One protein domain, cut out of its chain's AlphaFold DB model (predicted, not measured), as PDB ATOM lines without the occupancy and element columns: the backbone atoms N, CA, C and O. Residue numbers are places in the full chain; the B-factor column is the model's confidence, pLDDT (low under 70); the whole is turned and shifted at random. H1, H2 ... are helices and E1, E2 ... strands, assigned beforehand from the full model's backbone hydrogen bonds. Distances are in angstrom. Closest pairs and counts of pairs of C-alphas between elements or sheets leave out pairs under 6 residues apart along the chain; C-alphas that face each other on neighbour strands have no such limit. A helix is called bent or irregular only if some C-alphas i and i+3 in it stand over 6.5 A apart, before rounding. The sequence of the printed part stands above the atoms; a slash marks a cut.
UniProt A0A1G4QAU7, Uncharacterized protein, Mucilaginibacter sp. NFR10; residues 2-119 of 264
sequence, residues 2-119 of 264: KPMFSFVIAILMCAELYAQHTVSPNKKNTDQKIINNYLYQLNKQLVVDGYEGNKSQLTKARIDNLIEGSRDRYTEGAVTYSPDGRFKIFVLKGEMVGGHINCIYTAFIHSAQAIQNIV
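This is residues 2 to 119 of the 264 residues of an uncharacterized protein of Mucilaginibacter sp. NFR10 (UniProt A0A1G4QAU7). Picture a strongly twisted wall of four antiparallel strands, E1 to E4, with the long helix H2 laid slantwise over E1 and E2 on one face, and no named helix over the other face. H1 packs by E4 at the far edge of the sheet, and the short helix H3 stands crosswise by the last turns of H2. The printed part has 118 residues with three named helices and then four named strands, in the order H1 H2 H3 E1 E2 E3 E4; the sheet's order is E1 - E2 - E3 - E4, and the class is mixed, helices and strands. The whole is compact, with a radius of gyration of the C-alphas of 15.5 A and spans of 46 by 33 by 32 A.

Find C-alpha 6 at (-20.349, -24.756, -24.399); there H1 begins, residues 6 to 18, 19.4 A long. It is neither bent nor irregular, but only just: C-alphas 6 and 9 are 6.2 A apart. H2, residues 27 to 50, runs 34.6 A from C-alpha 27 at (-1.957, -3.903, -25.976). H3 follows at residues 60 to 69, 14.3 A. Next come E1, residues 73 to 81, 24.8 A; E2, residues 87 to 97, 32.8 A; E3, residues 101 to 111, 33.0 A; and E4, residues 115 to 118, 9.7 A, ending at C-alpha 118, (-11.232, -23.423, -19.073).

Start with the sheet, a meander, each strand the antiparallel neighbour of the one before, in three hairpins. Look at N 78 and O 91, 2.9 A, between E1 and E2; at N 92 and O 106, 2.8 A, between E2 and E3; and at N 109 and O 116, 2.9 A, between E3 and E4. H1 and H2 on one face of the sheet make two layers, helices over a sheet. H2 has a height over the sheet of 8.2 A and stands at 34 degrees to E1 on the local plane; its closest C-alphas to E1 are those of Asn 43 and Arg 73, 5.7 A. The closest C-alphas of H1 and E4 are those of Cys 14 and Ile 115, 6.8 A. H1 and H2 are close but not clearly touching, with Leu 17 and Ile 34 closest, their C-alphas 8.0 A apart. They run opposite ways at a shallow tilt of 33 degrees, only just short of steep. H3 is not on the sheet; it touches H2, by H2's residues 43 to 48 alone, about perpendicular at 89 degrees, the C-alphas of Asn 43 and Ile 67 being closest at 6.1 A. H1 and H3 are apart. In H2 and H3 every O i to N i+4 pair is within hydrogen-bond range; in H1, 5 of 9 are.

The C-alphas farthest apart are those of Gly 53 and Asp 84, 47.8 A. The printed part has no cut and no long link. Residues 22 to 27, of which 27 belongs to H2, stand free. Mean pLDDT of the printed part is 78.1; residues 2 to 28 and residue 99 are under 70.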
ATOM      1  N   LYS A   2     -27.081 -33.082 -20.405       25.69
ATOM      2  CA  LYS A   2     -25.930 -33.166 -21.328       25.69
ATOM      3  C   LYS A   2     -25.113 -31.857 -21.406       25.69
ATOM      4  O   LYS A   2     -25.729 -30.803 -21.553       25.69
ATOM      5  N   PRO A   3     -23.764 -31.902 -21.449       32.44
ATOM      6  CA  PRO A   3     -22.930 -30.742 -21.745       32.44
ATOM      7  C   PRO A   3     -22.798 -30.606 -23.268       32.44
ATOM      8  O   PRO A   3     -21.856 -31.114 -23.866       32.44
ATOM      9  N   MET A   4     -23.777 -29.990 -23.932       27.78
ATOM     10  CA  MET A   4     -23.718 -29.769 -25.391       27.78
ATOM     11  C   MET A   4     -23.615 -28.292 -25.795       27.78
ATOM     12  O   MET A   4     -23.353 -27.998 -26.955       27.78
ATOM     13  N   PHE A   5     -23.745 -27.355 -24.854       38.97
ATOM     14  CA  PHE A   5     -23.956 -25.941 -25.191       38.97
ATOM     15  C   PHE A   5     -22.724 -25.033 -25.046       38.97
ATOM     16  O   PHE A   5     -22.736 -23.914 -25.548       38.97
ATOM     17  N   SER A   6     -21.610 -25.525 -24.486       43.94
ATOM     18  CA  SER A   6     -20.349 -24.756 -24.399       43.94
ATOM     19  C   SER A   6     -19.628 -24.601 -25.758       43.94
ATOM     20  O   SER A   6     -18.748 -23.758 -25.910       43.94
ATOM     21  N   PHE A   7     -20.019 -25.379 -26.777       37.75
ATOM     22  CA  PHE A   7     -19.335 -25.432 -28.077       37.75
ATOM     23  C   PHE A   7     -19.739 -24.316 -29.058       37.75
ATOM     24  O   PHE A   7     -18.924 -23.900 -29.878       37.75
ATOM     25  N   VAL A   8     -20.975 -23.804 -28.985       40.78
ATOM     26  CA  VAL A   8     -21.494 -22.816 -29.959       40.78
ATOM     27  C   VAL A   8     -20.905 -21.419 -29.720       40.78
ATOM     28  O   VAL A   8     -20.622 -20.688 -30.667       40.78
ATOM     29  N   ILE A   9     -20.627 -21.079 -28.459       49.09
ATOM     30  CA  ILE A   9     -20.062 -19.781 -28.064       49.09
ATOM     31  C   ILE A   9     -18.593 -19.657 -28.502       49.09
ATOM     32  O   ILE A   9     -18.189 -18.614 -29.017       49.09
ATOM     33  N   ALA A  10     -17.811 -20.737 -28.400       45.34
ATOM     34  CA  ALA A  10     -16.405 -20.735 -28.806       45.34
ATOM     35  C   ALA A  10     -16.219 -20.477 -30.318       45.34
ATOM     36  O   ALA A  10     -15.254 -19.825 -30.713       45.34
ATOM     37  N   ILE A  11     -17.155 -20.931 -31.164       47.28
ATOM     38  CA  ILE A  11     -17.064 -20.782 -32.628       47.28
ATOM     39  C   ILE A  11     -17.426 -19.355 -33.069       47.28
ATOM     40  O   ILE A  11     -16.705 -18.772 -33.880       47.28
ATOM     41  N   LEU A  12     -18.486 -18.760 -32.503       44.50
ATOM     42  CA  LEU A  12     -18.881 -17.375 -32.803       44.50
ATOM     43  C   LEU A  12     -17.843 -16.355 -32.297       44.50
ATOM     44  O   LEU A  12     -17.544 -15.391 -32.998       44.50
ATOM     45  N   MET A  13     -17.214 -16.609 -31.144       49.84
ATOM     46  CA  MET A  13     -16.148 -15.747 -30.610       49.84
ATOM     47  C   MET A  13     -14.830 -15.857 -31.398       49.84
ATOM     48  O   MET A  13     -14.117 -14.863 -31.531       49.84
ATOM     49  N   CYS A  14     -14.503 -17.023 -31.972       45.00
ATOM     50  CA  CYS A  14     -13.287 -17.182 -32.781       45.00
ATOM     51  C   CYS A  14     -13.305 -16.338 -34.066       45.00
ATOM     52  O   CYS A  14     -12.269 -15.793 -34.440       45.00
ATOM     53  N   ALA A  15     -14.455 -16.208 -34.734       45.78
ATOM     54  CA  ALA A  15     -14.538 -15.518 -36.024       45.78
ATOM     55  C   ALA A  15     -14.383 -13.988 -35.905       45.78
ATOM     56  O   ALA A  15     -13.661 -13.382 -36.695       45.78
ATOM     57  N   GLU A  16     -14.997 -13.363 -34.895       45.66
ATOM     58  CA  GLU A  16     -14.936 -11.903 -34.712       45.66
ATOM     59  C   GLU A  16     -13.605 -11.424 -34.105       45.66
ATOM     60  O   GLU A  16     -13.147 -10.319 -34.401       45.66
ATOM     61  N   LEU A  17     -12.935 -12.258 -33.298       47.72
ATOM     62  CA  LEU A  17     -11.663 -11.900 -32.658       47.72
ATOM     63  C   LEU A  17     -10.449 -12.064 -33.587       47.72
ATOM     64  O   LEU A  17      -9.498 -11.286 -33.476       47.72
ATOM     65  N   TYR A  18     -10.474 -13.009 -34.537       47.12
ATOM     66  CA  TYR A  18      -9.380 -13.179 -35.509       47.12
ATOM     67  C   TYR A  18      -9.205 -11.956 -36.425       47.12
ATOM     68  O   TYR A  18      -8.080 -11.632 -36.805       47.12
ATOM     69  N   ALA A  19     -10.284 -11.224 -36.715       48.09
ATOM     70  CA  ALA A  19     -10.236 -10.007 -37.527       48.09
ATOM     71  C   ALA A  19      -9.541  -8.819 -36.825       48.09
ATOM     72  O   ALA A  19      -9.122  -7.875 -37.490       48.09
ATOM     73  N   GLN A  20      -9.375  -8.854 -35.495       45.81
ATOM     74  CA  GLN A  20      -8.785  -7.756 -34.712       45.81
ATOM     75  C   GLN A  20      -7.277  -7.929 -34.428       45.81
ATOM     76  O   GLN A  20      -6.681  -7.118 -33.719       45.81
ATOM     77  N   HIS A  21      -6.637  -8.967 -34.980       44.19
ATOM     78  CA  HIS A  21      -5.271  -9.382 -34.635       44.19
ATOM     79  C   HIS A  21      -4.151  -8.858 -35.566       44.19
ATOM     80  O   HIS A  21      -3.105  -9.492 -35.697       44.19
ATOM     81  N   THR A  22      -4.296  -7.667 -36.157       41.03
ATOM     82  CA  THR A  22      -3.166  -6.933 -36.768       41.03
ATOM     83  C   THR A  22      -2.496  -6.006 -35.743       41.03
ATOM     84  O   THR A  22      -3.137  -5.151 -35.136       41.03
ATOM     85  N   VAL A  23      -1.198  -6.218 -35.512       44.22
ATOM     86  CA  VAL A  23      -0.400  -5.729 -34.369       44.22
ATOM     87  C   VAL A  23      -0.090  -4.220 -34.421       44.22
ATOM     88  O   VAL A  23       0.438  -3.734 -35.415       44.22
ATOM     89  N   SER A  24      -0.322  -3.491 -33.315       37.56
ATOM     90  CA  SER A  24       0.249  -2.150 -33.029       37.56
ATOM     91  C   SER A  24       0.116  -1.782 -31.523       37.56
ATOM     92  O   SER A  24      -0.538  -2.528 -30.790       37.56
ATOM     93  N   PRO A  25       0.739  -0.709 -30.975       37.75
ATOM     94  CA  PRO A  25       1.430  -0.674 -29.674       37.75
ATOM     95  C   PRO A  25       0.517  -0.482 -28.450       37.75
ATOM     96  O   PRO A  25       0.986  -0.152 -27.365       37.75
ATOM     97  N   ASN A  26      -0.789  -0.711 -28.579       51.38
ATOM     98  CA  ASN A  26      -1.779  -0.365 -27.561       51.38
ATOM     99  C   ASN A  26      -2.382  -1.610 -26.880       51.38
ATOM    100  O   ASN A  26      -3.595  -1.715 -26.715       51.38
ATOM    101  N   LYS A  27      -1.534  -2.578 -26.487       59.38
ATOM    102  CA  LYS A  27      -1.957  -3.903 -25.976       59.38
ATOM    103  C   LYS A  27      -2.985  -3.836 -24.835       59.38
ATOM    104  O   LYS A  27      -3.942  -4.600 -24.861       59.38
ATOM    105  N   LYS A  28      -2.837  -2.899 -23.884       62.03
ATOM    106  CA  LYS A  28      -3.809  -2.703 -22.787       62.03
ATOM    107  C   LYS A  28      -5.187  -2.258 -23.295       62.03
ATOM    108  O   LYS A  28      -6.200  -2.727 -22.796       62.03
ATOM    109  N   ASN A  29      -5.224  -1.395 -24.310       76.50
ATOM    110  CA  ASN A  29      -6.469  -0.937 -24.927       76.50
ATOM    111  C   ASN A  29      -7.135  -2.074 -25.724       76.50
ATOM    112  O   ASN A  29      -8.348  -2.252 -25.664       76.50
ATOM    113  N   THR A  30      -6.342  -2.905 -26.409       85.44
ATOM    114  CA  THR A  30      -6.850  -4.084 -27.125       85.44
ATOM    115  C   THR A  30      -7.432  -5.129 -26.173       85.44
ATOM    116  O   THR A  30      -8.550  -5.585 -26.392       85.44
ATOM    117  N   ASP A  31      -6.731  -5.487 -25.095       88.00
ATOM    118  CA  ASP A  31      -7.245  -6.461 -24.124       88.00
ATOM    119  C   ASP A  31      -8.493  -5.967 -23.403       88.00
ATOM    120  O   ASP A  31      -9.418  -6.750 -23.207       88.00
ATOM    121  N   GLN A  32      -8.553  -4.679 -23.056       89.81
ATOM    122  CA  GLN A  32      -9.747  -4.112 -22.439       89.81
ATOM    123  C   GLN A  32     -10.950  -4.182 -23.383       89.81
ATOM    124  O   GLN A  32     -12.050  -4.508 -22.948       89.81
ATOM    125  N   LYS A  33     -10.762  -3.934 -24.686       89.94
ATOM    126  CA  LYS A  33     -11.829  -4.113 -25.683       89.94
ATOM    127  C   LYS A  33     -12.285  -5.568 -25.773       89.94
ATOM    128  O   LYS A  33     -13.486  -5.814 -25.842       89.94
ATOM    129  N   ILE A  34     -11.349  -6.519 -25.733       89.75
ATOM    130  CA  ILE A  34     -11.663  -7.955 -25.723       89.75
ATOM    131  C   ILE A  34     -12.447  -8.323 -24.456       89.75
ATOM    132  O   ILE A  34     -13.476  -8.982 -24.559       89.75
ATOM    133  N   ILE A  35     -12.010  -7.853 -23.281       91.94
ATOM    134  CA  ILE A  35     -12.733  -8.032 -22.014       91.94
ATOM    135  C   ILE A  35     -14.147  -7.466 -22.128       91.94
ATOM    136  O   ILE A  35     -15.100  -8.189 -21.866       91.94
ATOM    137  N   ASN A  36     -14.301  -6.214 -22.565       91.19
ATOM    138  CA  ASN A  36     -15.611  -5.572 -22.687       91.19
ATOM    139  C   ASN A  36     -16.535  -6.346 -23.637       91.19
ATOM    140  O   ASN A  36     -17.721  -6.498 -23.349       91.19
ATOM    141  N   ASN A  37     -15.997  -6.873 -24.742       91.19
ATOM    142  CA  ASN A  37     -16.757  -7.735 -25.641       91.19
ATOM    143  C   ASN A  37     -17.197  -9.024 -24.935       91.19
ATOM    144  O   ASN A  37     -18.368  -9.385 -24.999       91.19
ATOM    145  N   TYR A  38     -16.297  -9.703 -24.218       92.06
ATOM    146  CA  TYR A  38     -16.664 -10.913 -23.487       92.06
ATOM    147  C   TYR A  38     -17.698 -10.663 -22.389       92.06
ATOM    148  O   TYR A  38     -18.655 -11.429 -22.288       92.06
ATOM    149  N   LEU A  39     -17.555  -9.580 -21.618       91.50
ATOM    150  CA  LEU A  39     -18.543  -9.167 -20.620       91.50
ATOM    151  C   LEU A  39     -19.919  -8.976 -21.267       91.50
ATOM    152  O   LEU A  39     -20.912  -9.511 -20.775       91.50
ATOM    153  N   TYR A  40     -19.978  -8.278 -22.404       91.56
ATOM    154  CA  TYR A  40     -21.224  -8.088 -23.142       91.56
ATOM    155  C   TYR A  40     -21.845  -9.416 -23.592       91.56
ATOM    156  O   TYR A  40     -23.031  -9.642 -23.356       91.56
ATOM    157  N   GLN A  41     -21.062 -10.313 -24.202       90.62
ATOM    158  CA  GLN A  41     -21.581 -11.593 -24.696       90.62
ATOM    159  C   GLN A  41     -22.076 -12.499 -23.561       90.62
ATOM    160  O   GLN A  41     -23.134 -13.112 -23.695       90.62
ATOM    161  N   LEU A  42     -21.353 -12.563 -22.438       89.62
ATOM    162  CA  LEU A  42     -21.778 -13.348 -21.278       89.62
ATOM    163  C   LEU A  42     -23.051 -12.779 -20.644       89.62
ATOM    164  O   LEU A  42     -23.983 -13.532 -20.379       89.62
ATOM    165  N   ASN A  43     -23.139 -11.459 -20.467       89.88
ATOM    166  CA  ASN A  43     -24.338 -10.825 -19.914       89.88
ATOM    167  C   ASN A  43     -25.549 -10.968 -20.840       89.88
ATOM    168  O   ASN A  43     -26.654 -11.254 -20.380       89.88
ATOM    169  N   LYS A  44     -25.343 -10.846 -22.154       91.12
ATOM    170  CA  LYS A  44     -26.371 -11.154 -23.151       91.12
ATOM    171  C   LYS A  44     -26.864 -12.590 -23.002       91.12
ATOM    172  O   LYS A  44     -28.072 -12.807 -23.033       91.12
ATOM    173  N   GLN A  45     -25.958 -13.553 -22.840       88.19
ATOM    174  CA  GLN A  45     -26.327 -14.956 -22.666       88.19
ATOM    175  C   GLN A  45     -27.142 -15.167 -21.386       88.19
ATOM    176  O   GLN A  45     -28.217 -15.751 -21.464       88.19
ATOM    177  N   LEU A  46     -26.686 -14.631 -20.247       87.06
ATOM    178  CA  LEU A  46     -27.404 -14.702 -18.966       87.06
ATOM    179  C   LEU A  46     -28.848 -14.204 -19.097       87.06
ATOM    180  O   LEU A  46     -29.792 -14.895 -18.717       87.06
ATOM    181  N   VAL A  47     -29.018 -13.028 -19.700       89.19
ATOM    182  CA  VAL A  47     -30.331 -12.420 -19.927       89.19
ATOM    183  C   VAL A  47     -31.197 -13.271 -20.853       89.19
ATOM    184  O   VAL A  47     -32.367 -13.498 -20.562       89.19
ATOM    185  N   VAL A  48     -30.654 -13.733 -21.982       87.56
ATOM    186  CA  VAL A  48     -31.406 -14.530 -22.965       87.56
ATOM    187  C   VAL A  48     -31.804 -15.889 -22.387       87.56
ATOM    188  O   VAL A  48     -32.888 -16.397 -22.688       87.56
ATOM    189  N   ASP A  49     -30.961 -16.488 -21.552       85.62
ATOM    190  CA  ASP A  49     -31.241 -17.768 -20.910       85.62
ATOM    191  C   ASP A  49     -32.311 -17.644 -19.833       85.62
ATOM    192  O   ASP A  49     -33.253 -18.439 -19.856       85.62
ATOM    193  N   GLY A  50     -32.216 -16.614 -18.988       82.25
ATOM    194  CA  GLY A  50     -33.194 -16.301 -17.944       82.25
ATOM    195  C   GLY A  50     -34.490 -15.655 -18.445       82.25
ATOM    196  O   GLY A  50     -35.417 -15.465 -17.663       82.25
ATOM    197  N   TYR A  51     -34.593 -15.306 -19.731       83.69
ATOM    198  CA  TYR A  51     -35.810 -14.712 -20.276       83.69
ATOM    199  C   TYR A  51     -36.926 -15.757 -20.415       83.69
ATOM    200  O   TYR A  51     -36.864 -16.638 -21.274       83.69
ATOM    201  N   GLU A  52     -37.970 -15.617 -19.597       82.94
ATOM    202  CA  GLU A  52     -39.144 -16.506 -19.573       82.94
ATOM    203  C   GLU A  52     -40.125 -16.267 -20.741       82.94
ATOM    204  O   GLU A  52     -41.010 -17.082 -20.997       82.94
ATOM    205  N   GLY A  53     -39.979 -15.152 -21.465       80.75
ATOM    206  CA  GLY A  53     -40.810 -14.815 -22.622       80.75
ATOM    207  C   GLY A  53     -40.343 -15.461 -23.933       80.75
ATOM    208  O   GLY A  53     -39.396 -16.245 -23.994       80.75
ATOM    209  N   ASN A  54     -40.987 -15.086 -25.043       82.19
ATOM    210  CA  ASN A  54     -40.589 -15.577 -26.360       82.19
ATOM    211  C   ASN A  54     -39.230 -14.988 -26.788       82.19
ATOM    212  O   ASN A  54     -39.146 -13.857 -27.270       82.19
ATOM    213  N   LYS A  55     -38.168 -15.792 -26.669       84.38
ATOM    214  CA  LYS A  55     -36.783 -15.412 -27.001       84.38
ATOM    215  C   LYS A  55     -36.612 -14.912 -28.442       84.38
ATOM    216  O   LYS A  55     -35.743 -14.081 -28.687       84.38
ATOM    217  N   SER A  56     -37.454 -15.355 -29.384       78.56
ATOM    218  CA  SER A  56     -37.394 -14.922 -30.795       78.56
ATOM    219  C   SER A  56     -37.768 -13.450 -31.019       78.56
ATOM    220  O   SER A  56     -37.481 -12.904 -32.080       78.56
ATOM    221  N   GLN A  57     -38.368 -12.792 -30.023       82.00
ATOM    222  CA  GLN A  57     -38.765 -11.382 -30.080       82.00
ATOM    223  C   GLN A  57     -37.762 -10.442 -29.392       82.00
ATOM    224  O   GLN A  57     -37.973  -9.228 -29.362       82.00
ATOM    225  N   LEU A  58     -36.665 -10.970 -28.833       86.88
ATOM    226  CA  LEU A  58     -35.648 -10.155 -28.177       86.88
ATOM    227  C   LEU A  58     -34.851  -9.350 -29.210       86.88
ATOM    228  O   LEU A  58     -33.970  -9.863 -29.898       86.88
ATOM    229  N   THR A  59     -35.147  -8.055 -29.294       89.56
ATOM    230  CA  THR A  59     -34.345  -7.103 -30.066       89.56
ATOM    231  C   THR A  59     -33.056  -6.757 -29.320       89.56
ATOM    232  O   THR A  59     -32.984  -6.859 -28.094       89.56
ATOM    233  N   LYS A  60     -32.035  -6.271 -30.040       88.50
ATOM    234  CA  LYS A  60     -30.780  -5.806 -29.422       88.50
ATOM    235  C   LYS A  60     -31.027  -4.743 -28.345       88.50
ATOM    236  O   LYS A  60     -30.514  -4.878 -27.245       88.50
ATOM    237  N   ALA A  61     -31.855  -3.737 -28.633       90.38
ATOM    238  CA  ALA A  61     -32.186  -2.688 -27.665       90.38
ATOM    239  C   ALA A  61     -32.851  -3.254 -26.398       90.38
ATOM    240  O   ALA A  61     -32.586  -2.783 -25.295       90.38
ATOM    241  N   ARG A  62     -33.684  -4.296 -26.542       89.25
ATOM    242  CA  ARG A  62     -34.298  -4.970 -25.395       89.25
ATOM    243  C   ARG A  62     -33.276  -5.761 -24.582       89.25
ATOM    244  O   ARG A  62     -33.332  -5.704 -23.361       89.25
ATOM    245  N   ILE A  63     -32.354  -6.463 -25.239       89.38
ATOM    246  CA  ILE A  63     -31.250  -7.174 -24.577       89.38
ATOM    247  C   ILE A  63     -30.378  -6.192 -23.797       89.38
ATOM    248  O   ILE A  63     -30.132  -6.419 -22.620       89.38
ATOM    249  N   ASP A  64     -29.958  -5.095 -24.427       90.00
ATOM    250  CA  ASP A  64     -29.095  -4.090 -23.799       90.00
ATOM    251  C   ASP A  64     -29.773  -3.514 -22.535       90.00
ATOM    252  O   ASP A  64     -29.170  -3.487 -21.464       90.00
ATOM    253  N   ASN A  65     -31.070  -3.190 -22.612       89.75
ATOM    254  CA  ASN A  65     -31.858  -2.732 -21.461       89.75
ATOM    255  C   ASN A  65     -31.983  -3.785 -20.340       89.75
ATOM    256  O   ASN A  65     -31.932  -3.447 -19.159       89.75
ATOM    257  N   LEU A  66     -32.151  -5.060 -20.696       89.50
ATOM    258  CA  LEU A  66     -32.213  -6.150 -19.721       89.50
ATOM    259  C   LEU A  66     -30.857  -6.383 -19.038       89.50
ATOM    260  O   LEU A  66     -30.834  -6.652 -17.843       89.50
ATOM    261  N   ILE A  67     -29.740  -6.242 -19.761       90.19
ATOM    262  CA  ILE A  67     -28.390  -6.311 -19.181       90.19
ATOM    263  C   ILE A  67     -28.195  -5.182 -18.163       90.19
ATOM    264  O   ILE A  67     -27.717  -5.433 -17.058       90.19
ATOM    265  N   GLU A  68     -28.579  -3.951 -18.511       88.06
ATOM    266  CA  GLU A  68     -28.470  -2.789 -17.618       88.06
ATOM    267  C   GLU A  68     -29.276  -2.966 -16.324       88.06
ATOM    268  O   GLU A  68     -28.807  -2.588 -15.250       88.06
ATOM    269  N   GLY A  69     -30.466  -3.568 -16.422       85.19
ATOM    270  CA  GLY A  69     -31.339  -3.849 -15.282       85.19
ATOM    271  C   GLY A  69     -31.029  -5.146 -14.527       85.19
ATOM    272  O   GLY A  69     -31.656  -5.401 -13.497       85.19
ATOM    273  N   SER A  70     -30.103  -5.976 -15.017       86.00
ATOM    274  CA  SER A  70     -29.816  -7.277 -14.412       86.00
ATOM    275  C   SER A  70     -29.038  -7.127 -13.109       86.00
ATOM    276  O   SER A  70     -28.023  -6.427 -13.042       86.00
ATOM    277  N   ARG A  71     -29.498  -7.838 -12.075       83.81
ATOM    278  CA  ARG A  71     -28.746  -8.015 -10.825       83.81
ATOM    279  C   ARG A  71     -27.611  -9.020 -10.996       83.81
ATOM    280  O   ARG A  71     -26.540  -8.808 -10.441       83.81
ATOM    281  N   ASP A  72     -27.839 -10.046 -11.813       86.50
ATOM    282  CA  ASP A  72     -26.842 -11.060 -12.147       86.50
ATOM    283  C   ASP A  72     -26.049 -10.601 -13.365       86.50
ATOM    284  O   ASP A  72     -26.613 -10.420 -14.450       86.50
ATOM    285  N   ARG A  73     -24.747 -10.373 -13.200       89.31
ATOM    286  CA  ARG A  73     -23.909  -9.878 -14.297       89.31
ATOM    287  C   ARG A  73     -22.424 -10.072 -14.054       89.31
ATOM    288  O   ARG A  73     -21.934  -9.975 -12.934       89.31
ATOM    289  N   TYR A  74     -21.698 -10.242 -15.148       90.44
ATOM    290  CA  TYR A  74     -20.256 -10.069 -15.218       90.44
ATOM    291  C   TYR A  74     -19.914  -8.585 -15.315       90.44
ATOM    292  O   TYR A  74     -20.455  -7.866 -16.160       90.44
ATOM    293  N   THR A  75     -19.004  -8.135 -14.459       89.56
ATOM    294  CA  THR A  75     -18.656  -6.715 -14.290       89.56
ATOM    295  C   THR A  75     -17.166  -6.457 -14.447       89.56
ATOM    296  O   THR A  75     -16.770  -5.359 -14.836       89.56
ATOM    297  N   GLU A  76     -16.338  -7.464 -14.187       91.50
ATOM    298  CA  GLU A  76     -14.892  -7.320 -14.105       91.50
ATOM    299  C   GLU A  76     -14.188  -8.369 -14.960       91.50
ATOM    300  O   GLU A  76     -14.662  -9.493 -15.143       91.50
ATOM    301  N   GLY A  77     -13.015  -8.006 -15.471       91.44
ATOM    302  CA  GLY A  77     -12.169  -8.916 -16.221       91.44
ATOM    303  C   GLY A  77     -10.698  -8.617 -16.013       91.44
ATOM    304  O   GLY A  77     -10.284  -7.460 -15.977       91.44
ATOM    305  N   ALA A  78      -9.903  -9.674 -15.906       93.50
ATOM    306  CA  ALA A  78      -8.457  -9.603 -15.792       93.50
ATOM    307  C   ALA A  78      -7.794 -10.481 -16.856       93.50
ATOM    308  O   ALA A  78      -8.344 -11.502 -17.276       93.50
ATOM    309  N   VAL A  79      -6.591 -10.083 -17.276       94.81
ATOM    310  CA  VAL A  79      -5.760 -10.855 -18.203       94.81
ATOM    311  C   VAL A  79      -4.425 -11.170 -17.554       94.81
ATOM    312  O   VAL A  79      -3.691 -10.261 -17.163       94.81
ATOM    313  N   THR A  80      -4.067 -12.449 -17.520       96.25
ATOM    314  CA  THR A  80      -2.751 -12.903 -17.072       96.25
ATOM    315  C   THR A  80      -1.995 -13.530 -18.231       96.25
ATOM    316  O   THR A  80      -2.469 -14.449 -18.895       96.25
ATOM    317  N   TYR A  81      -0.790 -13.032 -18.479       95.81
ATOM    318  CA  TYR A  81       0.071 -13.497 -19.557       95.81
ATOM    319  C   TYR A  81       0.972 -14.638 -19.090       95.81
ATOM    320  O   TYR A  81       1.528 -14.589 -17.992       95.81
ATOM    321  N   SER A  82       1.165 -15.644 -19.945       95.88
ATOM    322  CA  SER A  82       2.244 -16.615 -19.744       95.88
ATOM    323  C   SER A  82       3.617 -15.921 -19.802       95.88
ATOM    324  O   SER A  82       3.771 -14.949 -20.549       95.88
ATOM    325  N   PRO A  83       4.639 -16.409 -19.067       94.50
ATOM    326  CA  PRO A  83       5.954 -15.762 -19.010       94.50
ATOM    327  C   PRO A  83       6.657 -15.593 -20.362       94.50
ATOM    328  O   PRO A  83       7.461 -14.684 -20.530       94.50
ATOM    329  N   ASP A  84       6.369 -16.468 -21.326       93.81
ATOM    330  CA  ASP A  84       6.923 -16.431 -22.682       93.81
ATOM    331  C   ASP A  84       5.930 -15.903 -23.730       93.81
ATOM    332  O   ASP A  84       6.205 -15.958 -24.927       93.81
ATOM    333  N   GLY A  85       4.769 -15.397 -23.297       92.19
ATOM    334  CA  GLY A  85       3.765 -14.778 -24.161       92.19
ATOM    335  C   GLY A  85       3.059 -15.730 -25.131       92.19
ATOM    336  O   GLY A  85       2.357 -15.259 -26.024       92.19
ATOM    337  N   ARG A  86       3.211 -17.052 -24.983       91.81
ATOM    338  CA  ARG A  86       2.616 -18.044 -25.904       91.81
ATOM    339  C   ARG A  86       1.107 -18.169 -25.766       91.81
ATOM    340  O   ARG A  86       0.425 -18.561 -26.711       91.81
ATOM    341  N   PHE A  87       0.601 -17.822 -24.593       94.44
ATOM    342  CA  PHE A  87      -0.816 -17.655 -24.335       94.44
ATOM    343  C   PHE A  87      -1.068 -16.591 -23.270       94.44
ATOM    344  O   PHE A  87      -0.166 -16.172 -22.536       94.44
ATOM    345  N   LYS A  88      -2.326 -16.185 -23.169       95.25
ATOM    346  CA  LYS A  88      -2.862 -15.372 -22.080       95.25
ATOM    347  C   LYS A  88      -4.179 -15.970 -21.613       95.25
ATOM    348  O   LYS A  88      -4.869 -16.633 -22.386       95.25
ATOM    349  N   ILE A  89      -4.501 -15.748 -20.353       95.81
ATOM    350  CA  ILE A  89      -5.722 -16.215 -19.720       95.81
ATOM    351  C   ILE A  89      -6.567 -14.996 -19.386       95.81
ATOM    352  O   ILE A  89      -6.085 -14.096 -18.702       95.81
ATOM    353  N   PHE A  90      -7.806 -14.980 -19.857       95.25
ATOM    354  CA  PHE A  90      -8.834 -14.044 -19.425       95.25
ATOM    355  C   PHE A  90      -9.622 -14.697 -18.298       95.25
ATOM    356  O   PHE A  90     -10.047 -15.839 -18.453       95.25
ATOM    357  N   VAL A  91      -9.830 -13.982 -17.200       94.75
ATOM    358  CA  VAL A  91     -10.747 -14.379 -16.126       94.75
ATOM    359  C   VAL A  91     -11.758 -13.260 -15.968       94.75
ATOM    360  O   VAL A  91     -11.377 -12.123 -15.695       94.75
ATOM    361  N   LEU A  92     -13.029 -13.577 -16.177       94.06
ATOM    362  CA  LEU A  92     -14.147 -12.674 -15.971       94.06
ATOM    363  C   LEU A  92     -14.849 -13.028 -14.674       94.06
ATOM    364  O   LEU A  92     -15.161 -14.196 -14.438       94.06
ATOM    365  N   LYS A  93     -15.094 -12.008 -13.860       91.62
ATOM    366  CA  LYS A  93     -15.824 -12.104 -12.606       91.62
ATOM    367  C   LYS A  93     -17.198 -11.478 -12.793       91.62
ATOM    368  O   LYS A  93     -17.342 -10.394 -13.364       91.62
ATOM    369  N   GLY A  94     -18.196 -12.188 -12.306       89.62
ATOM    370  CA  GLY A  94     -19.541 -11.687 -12.142       89.62
ATOM    371  C   GLY A  94     -20.069 -11.957 -10.755       89.62
ATOM    372  O   GLY A  94     -19.419 -12.590  -9.923       89.62
ATOM    373  N   GLU A  95     -21.268 -11.462 -10.536       86.88
ATOM    374  CA  GLU A  95     -22.006 -11.601  -9.297       86.88
ATOM    375  C   GLU A  95     -23.385 -12.158  -9.633       86.88
ATOM    376  O   GLU A  95     -24.002 -11.742 -10.617       86.88
ATOM    377  N   MET A  96     -23.842 -13.116  -8.830       82.75
ATOM    378  CA  MET A  96     -25.222 -13.589  -8.825       82.75
ATOM    379  C   MET A  96     -25.864 -13.211  -7.497       82.75
ATOM    380  O   MET A  96     -25.313 -13.492  -6.430       82.75
ATOM    381  N   VAL A  97     -27.027 -12.573  -7.563       81.31
ATOM    382  CA  VAL A  97     -27.722 -11.981  -6.424       81.31
ATOM    383  C   VAL A  97     -28.976 -12.796  -6.119       81.31
ATOM    384  O   VAL A  97     -30.022 -12.628  -6.744       81.31
ATOM    385  N   GLY A  98     -28.866 -13.670  -5.116       76.81
ATOM    386  CA  GLY A  98     -29.988 -14.397  -4.516       76.81
ATOM    387  C   GLY A  98     -30.264 -13.909  -3.092       76.81
ATOM    388  O   GLY A  98     -30.276 -12.710  -2.829       76.81
ATOM    389  N   GLY A  99     -30.430 -14.839  -2.144       68.75
ATOM    390  CA  GLY A  99     -30.422 -14.507  -0.708       68.75
ATOM    391  C   GLY A  99     -29.076 -13.939  -0.222       68.75
ATOM    392  O   GLY A  99     -29.037 -13.205   0.761       68.75
ATOM    393  N   HIS A 100     -27.995 -14.228  -0.954       72.44
ATOM    394  CA  HIS A 100     -26.647 -13.686  -0.775       72.44
ATOM    395  C   HIS A 100     -26.037 -13.342  -2.145       72.44
ATOM    396  O   HIS A 100     -26.526 -13.812  -3.178       72.44
ATOM    397  N   ILE A 101     -24.979 -12.525  -2.151       78.62
ATOM    398  CA  ILE A 101     -24.193 -12.227  -3.356       78.62
ATOM    399  C   ILE A 101     -23.111 -13.297  -3.491       78.62
ATOM    400  O   ILE A 101     -22.246 -13.397  -2.628       78.62
ATOM    401  N   ASN A 102     -23.147 -14.061  -4.579       80.25
ATOM    402  CA  ASN A 102     -22.130 -15.059  -4.897       80.25
ATOM    403  C   ASN A 102     -21.283 -14.587  -6.076       80.25
ATOM    404  O   ASN A 102     -21.818 -14.131  -7.088       80.25
ATOM    405  N   CYS A 103     -19.964 -14.740  -5.975       84.31
ATOM    406  CA  CYS A 103     -19.082 -14.519  -7.116       84.31
ATOM    407  C   CYS A 103     -19.186 -15.693  -8.095       84.31
ATOM    408  O   CYS A 103     -19.148 -16.853  -7.688       84.31
ATOM    409  N   ILE A 104     -19.259 -15.389  -9.387       86.81
ATOM    410  CA  ILE A 104     -19.132 -16.363 -10.471       86.81
ATOM    411  C   ILE A 104     -17.926 -16.018 -11.334       86.81
ATOM    412  O   ILE A 104     -17.627 -14.846 -11.568       86.81
ATOM    413  N   TYR A 105     -17.240 -17.042 -11.834       89.19
ATOM    414  CA  TYR A 105     -16.053 -16.870 -12.662       89.19
ATOM    415  C   TYR A 105     -16.191 -17.605 -13.988       89.19
ATOM    416  O   TYR A 105     -16.778 -18.682 -14.091       89.19
ATOM    417  N   THR A 106     -15.637 -17.020 -15.042       91.31
ATOM    418  CA  THR A 106     -15.505 -17.674 -16.344       91.31
ATOM    419  C   THR A 106     -14.154 -17.335 -16.929       91.31
ATOM    420  O   THR A 106     -13.747 -16.175 -16.917       91.31
ATOM    421  N   ALA A 107     -13.450 -18.345 -17.434       91.81
ATOM    422  CA  ALA A 107     -12.090 -18.175 -17.901       91.81
ATOM    423  C   ALA A 107     -11.857 -18.753 -19.299       91.81
ATOM    424  O   ALA A 107     -12.413 -19.783 -19.687       91.81
ATOM    425  N   PHE A 108     -10.984 -18.074 -20.043       92.44
ATOM    426  CA  PHE A 108     -10.626 -18.406 -21.418       92.44
ATOM    427  C   PHE A 108      -9.115 -18.349 -21.590       92.44
ATOM    428  O   PHE A 108      -8.475 -17.377 -21.189       92.44
ATOM    429  N   ILE A 109      -8.537 -19.344 -22.256       92.75
ATOM    430  CA  ILE A 109      -7.145 -19.298 -22.700       92.75
ATOM    431  C   ILE A 109      -7.086 -18.901 -24.173       92.75
ATOM    432  O   ILE A 109      -7.698 -19.537 -25.028       92.75
ATOM    433  N   HIS A 110      -6.339 -17.841 -24.469       92.69
ATOM    434  CA  HIS A 110      -6.030 -17.400 -25.825       92.69
ATOM    435  C   HIS A 110      -4.596 -17.767 -26.162       92.69
ATOM    436  O   HIS A 110      -3.661 -17.304 -25.508       92.69
ATOM    437  N   SER A 111      -4.430 -18.531 -27.229       90.88
ATOM    438  CA  SER A 111      -3.147 -18.810 -27.870       90.88
ATOM    439  C   SER A 111      -3.179 -18.323 -29.318       90.88
ATOM    440  O   SER A 111      -4.232 -17.938 -29.823       90.88
ATOM    441  N   ALA A 112      -2.045 -18.372 -30.016       86.19
ATOM    442  CA  ALA A 112      -2.011 -18.047 -31.444       86.19
ATOM    443  C   ALA A 112      -2.853 -19.011 -32.308       86.19
ATOM    444  O   ALA A 112      -3.185 -18.682 -33.443       86.19
ATOM    445  N   GLN A 113      -3.161 -20.207 -31.795       84.88
ATOM    446  CA  GLN A 113      -3.849 -21.265 -32.536       84.88
ATOM    447  C   GLN A 113      -5.328 -21.414 -32.171       84.88
ATOM    448  O   GLN A 113      -6.088 -21.955 -32.969       84.88
ATOM    449  N   ALA A 114      -5.726 -21.030 -30.957       84.12
ATOM    450  CA  ALA A 114      -7.064 -21.307 -30.448       84.12
ATOM    451  C   ALA A 114      -7.439 -20.438 -29.245       84.12
ATOM    452  O   ALA A 114      -6.576 -20.048 -28.448       84.12
ATOM    453  N   ILE A 115      -8.752 -20.259 -29.087       86.75
ATOM    454  CA  ILE A 115      -9.420 -19.789 -27.873       86.75
ATOM    455  C   ILE A 115     -10.157 -20.988 -27.267       86.75
ATOM    456  O   ILE A 115     -10.890 -21.677 -27.974       86.75
ATOM    457  N   GLN A 116      -9.934 -21.273 -25.985       88.50
ATOM    458  CA  GLN A 116     -10.549 -22.411 -25.288       88.50
ATOM    459  C   GLN A 116     -11.133 -21.964 -23.944       88.50
ATOM    460  O   GLN A 116     -10.468 -21.249 -23.192       88.50
ATOM    461  N   ASN A 117     -12.351 -22.416 -23.634       86.62
ATOM    462  CA  ASN A 117     -12.943 -22.278 -22.300       86.62
ATOM    463  C   ASN A 117     -12.180 -23.173 -21.324       86.62
ATOM    464  O   ASN A 117     -11.852 -24.312 -21.663       86.62
ATOM    465  N   ILE A 118     -11.924 -22.673 -20.120       86.81
ATOM    466  CA  ILE A 118     -11.232 -23.423 -19.073       86.81
ATOM    467  C   ILE A 118     -11.932 -23.237 -17.730       86.81
ATOM    468  O   ILE A 118     -12.459 -22.166 -17.430       86.81
ATOM    469  N   VAL A 119     -11.931 -24.292 -16.917       83.31
ATOM    470  CA  VAL A 119     -12.468 -24.260 -15.554       83.31
ATOM    471  C   VAL A 119     -11.324 -23.886 -14.624       83.31
ATOM    472  O   VAL A 119     -10.602 -24.752 -14.155       83.31
TER     473      VAL A 119